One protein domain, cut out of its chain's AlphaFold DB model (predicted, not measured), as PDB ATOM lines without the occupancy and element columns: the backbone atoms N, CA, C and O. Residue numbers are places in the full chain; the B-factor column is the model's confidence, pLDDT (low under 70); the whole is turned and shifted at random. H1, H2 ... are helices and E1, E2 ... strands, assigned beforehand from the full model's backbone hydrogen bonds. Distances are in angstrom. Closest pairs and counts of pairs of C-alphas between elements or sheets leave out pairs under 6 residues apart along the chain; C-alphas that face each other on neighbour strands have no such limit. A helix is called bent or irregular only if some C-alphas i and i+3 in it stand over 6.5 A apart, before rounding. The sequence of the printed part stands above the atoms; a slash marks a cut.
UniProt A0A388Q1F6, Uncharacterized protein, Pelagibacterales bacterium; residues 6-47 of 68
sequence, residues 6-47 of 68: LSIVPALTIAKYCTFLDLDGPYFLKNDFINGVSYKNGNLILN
ATOM      1  N   LEU A   6      85.597 132.132 120.697       92.19
ATOM      2  CA  LEU A   6      84.715 133.265 120.950       92.19
ATOM      3  C   LEU A   6      83.448 132.870 121.724       92.19
ATOM      4  O   LEU A   6      82.987 133.653 122.553       92.19
ATOM      5  N   SER A   7      82.901 131.671 121.499       90.38
ATOM      6  CA  SER A   7      81.701 131.199 122.207       90.38
ATOM      7  C   SER A   7      81.989 130.787 123.653       90.38
ATOM      8  O   SER A   7      81.090 130.832 124.491       90.38
ATOM      9  N   ILE A   8      83.238 130.429 123.967       90.94
ATOM     10  CA  ILE A   8      83.667 130.060 125.321       90.94
ATOM     11  C   ILE A   8      83.670 131.261 126.262       90.94
ATOM     12  O   ILE A   8      83.323 131.131 127.434       90.94
ATOM     13  N   VAL A   9      84.066 132.437 125.777       87.88
ATOM     14  CA  VAL A   9      84.291 133.592 126.652       87.88
ATOM     15  C   VAL A   9      83.076 134.013 127.483       87.88
ATOM     16  O   VAL A   9      83.245 134.192 128.691       87.88
ATOM     17  N   PRO A  10      81.850 134.123 126.938       87.06
ATOM     18  CA  PRO A  10      80.687 134.388 127.780       87.06
ATOM     19  C   PRO A  10      80.426 133.272 128.805       87.06
ATOM     20  O   PRO A  10      80.038 133.578 129.930       87.06
ATOM     21  N   ALA A  11      80.699 132.002 128.483       88.81
ATOM     22  CA  ALA A  11      80.522 130.889 129.423       88.81
ATOM     23  C   ALA A  11      81.483 130.970 130.627       88.81
ATOM     24  O   ALA A  11      81.139 130.557 131.733       88.81
ATOM     25  N   LEU A  12      82.657 131.588 130.464       86.88
ATOM     26  CA  LEU A  12      83.599 131.793 131.568       86.88
ATOM     27  C   LEU A  12      83.063 132.731 132.658       86.88
ATOM     28  O   LEU A  12      83.486 132.628 133.809       86.88
ATOM     29  N   THR A  13      82.103 133.604 132.337       87.62
ATOM     30  CA  THR A  13      81.486 134.502 133.331       87.62
ATOM     31  C   THR A  13      80.700 133.742 134.405       87.62
ATOM     32  O   THR A  13      80.614 134.201 135.548       87.62
ATOM     33  N   ILE A  14      80.185 132.556 134.064       88.31
ATOM     34  CA  ILE A  14      79.421 131.690 134.967       88.31
ATOM     35  C   ILE A  14      80.235 130.505 135.502       88.31
ATOM     36  O   ILE A  14      79.799 129.863 136.453       88.31
ATOM     37  N   ALA A  15      81.434 130.251 134.965       89.31
ATOM     38  CA  ALA A  15      82.261 129.096 135.327       89.31
ATOM     39  C   ALA A  15      82.585 129.012 136.830       89.31
ATOM     40  O   ALA A  15      82.687 127.919 137.375       89.31
ATOM     41  N   LYS A  16      82.675 130.154 137.530       88.75
ATOM     42  CA  LYS A  16      82.898 130.204 138.990       88.75
ATOM     43  C   LYS A  16      81.773 129.581 139.826       88.75
ATOM     44  O   LYS A  16      81.975 129.326 141.008       88.75
ATOM     45  N   TYR A  17      80.593 129.386 139.241       94.31
ATOM     46  CA  TYR A  17      79.447 128.754 139.895       94.31
ATOM     47  C   TYR A  17      79.339 127.259 139.570       94.31
ATOM     48  O   TYR A  17      78.421 126.596 140.048       94.31
ATOM     49  N   CYS A  18      80.251 126.724 138.758       91.38
ATOM     50  CA  CYS A  18      80.234 125.340 138.310       91.38
ATOM     51  C   CYS A  18      81.288 124.518 139.062       91.38
ATOM     52  O   CYS A  18      82.424 124.954 139.232       91.38
ATOM     53  N   THR A  19      80.933 123.297 139.469       93.94
ATOM     54  CA  THR A  19      81.897 122.317 140.008       93.94
ATOM     55  C   THR A  19      82.679 121.620 138.895       93.94
ATOM     56  O   THR A  19      83.836 121.260 139.081       93.94
ATOM     57  N   PHE A  20      82.051 121.453 137.728       89.88
ATOM     58  CA  PHE A  20      82.633 120.828 136.544       89.88
ATOM     59  C   PHE A  20      82.373 121.700 135.320       89.88
ATOM     60  O   PHE A  20      81.322 122.337 135.224       89.88
ATOM     61  N   LEU A  21      83.333 121.729 134.397       87.81
ATOM     62  CA  LEU A  21      83.313 122.610 133.239       87.81
ATOM     63  C   LEU A  21      83.753 121.848 131.991       87.81
ATOM     64  O   LEU A  21      84.888 121.382 131.925       87.81
ATOM     65  N   ASP A  22      82.859 121.762 131.011       91.75
ATOM     66  CA  ASP A  22      83.139 121.211 129.686       91.75
ATOM     67  C   ASP A  22      83.186 122.353 128.658       91.75
ATOM     68  O   ASP A  22      82.156 122.838 128.186       91.75
ATOM     69  N   LEU A  23      84.396 122.847 128.388       91.19
ATOM     70  CA  LEU A  23      84.676 123.959 127.472       91.19
ATOM     71  C   LEU A  23      85.880 123.622 126.582       91.19
ATOM     72  O   LEU A  23      86.822 124.404 126.469       91.19
ATOM     73  N   ASP A  24      85.880 122.442 125.971       92.31
ATOM     74  CA  ASP A  24      86.957 121.943 125.106       92.31
ATOM     75  C   ASP A  24      86.659 122.079 123.599       92.31
ATOM     76  O   ASP A  24      87.487 121.732 122.766       92.31
ATOM     77  N   GLY A  25      85.514 122.657 123.222       93.44
ATOM     78  CA  GLY A  25      85.079 122.785 121.826       93.44
ATOM     79  C   GLY A  25      86.140 123.284 120.828       93.44
ATOM     80  O   GLY A  25      86.306 122.652 119.783       93.44
ATOM     81  N   PRO A  26      86.878 124.371 121.121       94.00
ATOM     82  CA  PRO A  26      87.935 124.892 120.256       94.00
ATOM     83  C   PRO A  26      89.108 123.946 120.050       94.00
ATOM     84  O   PRO A  26      89.761 124.015 119.014       94.00
ATOM     85  N   TYR A  27      89.371 123.054 121.008       93.12
ATOM     86  CA  TYR A  27      90.453 122.073 120.920       93.12
ATOM     87  C   TYR A  27      90.306 121.168 119.689       93.12
ATOM     88  O   TYR A  27      91.297 120.740 119.103       93.12
ATOM     89  N   PHE A  28      89.067 120.908 119.267       94.12
ATOM     90  CA  PHE A  28      88.762 120.055 118.121       94.12
ATOM     91  C   PHE A  28      88.805 120.785 116.771       94.12
ATOM     92  O   PHE A  28      88.636 120.153 115.728       94.12
ATOM     93  N   LEU A  29      89.008 122.106 116.756       93.31
ATOM     94  CA  LEU A  29      89.039 122.882 115.522       93.31
ATOM     95  C   LEU A  29      90.453 122.917 114.937       93.31
ATOM     96  O   LEU A  29      91.421 123.235 115.620       93.31
ATOM     97  N   LYS A  30      90.573 122.665 113.628       94.25
ATOM     98  CA  LYS A  30      91.847 122.823 112.901       94.25
ATOM     99  C   LYS A  30      92.324 124.280 112.890       94.25
ATOM    100  O   LYS A  30      93.520 124.530 112.959       94.25
ATOM    101  N   ASN A  31      91.377 125.211 112.772       93.00
ATOM    102  CA  ASN A  31      91.613 126.648 112.751       93.00
ATOM    103  C   ASN A  31      90.642 127.315 113.726       93.00
ATOM    104  O   ASN A  31      89.444 127.028 113.697       93.00
ATOM    105  N   ASP A  32      91.152 128.237 114.532       93.44
ATOM    106  CA  ASP A  32      90.370 129.060 115.451       93.44
ATOM    107  C   ASP A  32      90.911 130.500 115.444       93.44
ATOM    108  O   ASP A  32      91.865 130.817 114.726       93.44
ATOM    109  N   PHE A  33      90.293 131.397 116.209       91.50
ATOM    110  CA  PHE A  33      90.729 132.782 116.303       91.50
ATOM    111  C   PHE A  33      92.180 132.910 116.788       91.50
ATOM    112  O   PHE A  33      92.615 132.252 117.735       91.50
ATOM    113  N   ILE A  34      92.908 133.852 116.183       91.12
ATOM    114  CA  ILE A  34      94.234 134.263 116.651       91.12
ATOM    115  C   ILE A  34      94.118 134.745 118.100       91.12
ATOM    116  O   ILE A  34      93.208 135.505 118.442       91.12
ATOM    117  N   ASN A  35      95.054 134.311 118.947       91.69
ATOM    118  CA  ASN A  35      95.029 134.562 120.389       91.69
ATOM    119  C   ASN A  35      93.743 134.062 121.074       91.69
ATOM    120  O   ASN A  35      93.349 134.634 122.084       91.69
ATOM    121  N   GLY A  36      93.082 133.032 120.536       91.19
ATOM    122  CA  GLY A  36      91.971 132.343 121.194       91.19
ATOM    123  C   GLY A  36      92.370 131.644 122.499       91.19
ATOM    124  O   GLY A  36      93.472 131.825 123.031       91.19
ATOM    125  N   VAL A  37      91.460 130.836 123.039       91.88
ATOM    126  CA  VAL A  37      91.761 129.969 124.177       91.88
ATOM    127  C   VAL A  37      92.774 128.904 123.775       91.88
ATOM    128  O   VAL A  37      92.805 128.423 122.644       91.88
ATOM    129  N   SER A  38      93.620 128.532 124.725       91.81
ATOM    130  CA  SER A  38      94.595 127.456 124.562       91.81
ATOM    131  C   SER A  38      94.467 126.463 125.705       91.81
ATOM    132  O   SER A  38      93.944 126.795 126.768       91.81
ATOM    133  N   TYR A  39      94.946 125.242 125.494       91.44
ATOM    134  CA  TYR A  39      94.843 124.165 126.472       91.44
ATOM    135  C   TYR A  39      96.241 123.691 126.852       91.44
ATOM    136  O   TYR A  39      97.063 123.402 125.981       91.44
ATOM    137  N   LYS A  40      96.528 123.613 128.153       92.19
ATOM    138  CA  LYS A  40      97.808 123.107 128.662       92.19
ATOM    139  C   LYS A  40      97.605 122.349 129.963       92.19
ATOM    140  O   LYS A  40      97.078 122.898 130.928       92.19
ATOM    141  N   ASN A  41      98.073 121.103 130.006       91.94
ATOM    142  CA  ASN A  41      98.015 120.242 131.192       91.94
ATOM    143  C   ASN A  41      96.598 120.155 131.797       91.94
ATOM    144  O   ASN A  41      96.436 120.306 133.003       91.94
ATOM    145  N   GLY A  42      95.570 120.008 130.954       86.94
ATOM    146  CA  GLY A  42      94.167 119.963 131.391       86.94
ATOM    147  C   GLY A  42      93.557 121.312 131.795       86.94
ATOM    148  O   GLY A  42      92.402 121.351 132.197       86.94
ATOM    149  N   ASN A  43      94.295 122.419 131.672       88.06
ATOM    150  CA  ASN A  43      93.798 123.759 131.977       88.06
ATOM    151  C   ASN A  43      93.472 124.529 130.700       88.06
ATOM    152  O   ASN A  43      94.240 124.492 129.734       88.06
ATOM    153  N   LEU A  44      92.382 125.293 130.746       90.00
ATOM    154  CA  LEU A  44      92.046 126.301 129.749       90.00
ATOM    155  C   LEU A  44      92.761 127.612 130.095       90.00
ATOM    156  O   LEU A  44      92.629 128.141 131.197       90.00
ATOM    157  N   ILE A  45      93.523 128.140 129.144       91.12
ATOM    158  CA  ILE A  45      94.314 129.362 129.273       91.12
ATOM    159  C   ILE A  45      93.735 130.417 128.333       91.12
ATOM    160  O   ILE A  45      93.699 130.238 127.113       91.12
ATOM    161  N   LEU A  46      93.332 131.549 128.911       88.12
ATOM    162  CA  LEU A  46      92.906 132.733 128.173       88.12
ATOM    163  C   LEU A  46      94.104 133.609 127.830       88.12
ATOM    164  O   LEU A  46      94.868 134.017 128.707       88.12
ATOM    165  N   ASN A  47      94.230 133.958 126.555       87.00
ATOM    166  CA  ASN A  47      95.191 134.955 126.126       87.00
ATOM    167  C   ASN A  47      94.617 136.360 126.362       87.00
ATOM    168  O   ASN A  47      93.542 136.687 125.865       87.00
TER     169      ASN A  47
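This is residues 6 to 47 of the 68 residues of an uncharacterized protein of Pelagibacterales bacterium (UniProt A0A388Q1F6). Look for a wide U of chain with a small two-strand hairpin to one side of it: H1 makes one arm of the U, and the long link of residues 13 to 24 turns near Tyr 17 and folds back to H2, which is near the first end of H1. Residues 29 to 37 then make a second loop, beyond H2, that brings the chain round to the hairpin E1 and E2, set away from H1. The printed part has 42 residues, with two named helices and two named strands in the order H1, H2, E1, E2; the sheet has the order E1, E2 and is antiparallel. The class is mixed, helices and strands, though under half of the residues are in named elements. The whole is compact, with a radius of gyration of the C-alphas of 10.4 A and spans of 30 by 21 by 17 A.

Begin at the sheet, where E1, residues 38 to 40, and E2, residues 43 to 45, form a hairpin with a tight link of 2 residues. They are antiparallel, with 143 degrees between their directions, and C-alphas 39 and 44 face each other at 4.8 A. You will find N 38 and O 45 within hydrogen-bond range at 2.9 A, and N 45 and O 38 at 2.8 A. Go next to H2, residues 25 to 28: its closest C-alpha pair with E1 is that of Tyr 27 and Tyr 39, 7.4 A apart. H2 is apart from E2. H1, residues 6 to 12, is near H2, with 5 pairs of C-alphas within 10 A, and is apart from both E1 and E2. In H1, 1 of 3 O i to N i+4 pairs and 2 of 4 O i to N i+3 pairs are within hydrogen-bond range; H2 is too short for an O i to N i+4 pair.

Find C-alpha 38 at (94.595, 127.456, 124.562), where E1 begins; it runs 6.8 A to C-alpha 40. E2 runs 6.2 A from C-alpha 43 to C-alpha 45 at (94.314, 129.362, 129.273). H2 runs 5.9 A from C-alpha 25 to C-alpha 28. Find C-alpha 6 at (84.715, 133.265, 120.950); from there H1 runs 10.8 A to C-alpha 12. H1 is irregular, but only just: C-alphas 7 and 10 are 6.50 A apart.

The two C-alphas farthest apart are those of Tyr 17 and Lys 30, at 30.3 A. The printed part runs from residue 6 to residue 47 and has no cut. Its long link is that from H1 to H2, with 12 residues; that from H2 to E1 is short, with 9. The mean pLDDT of the printed part of this model is 90.8, and no printed residue is under 70.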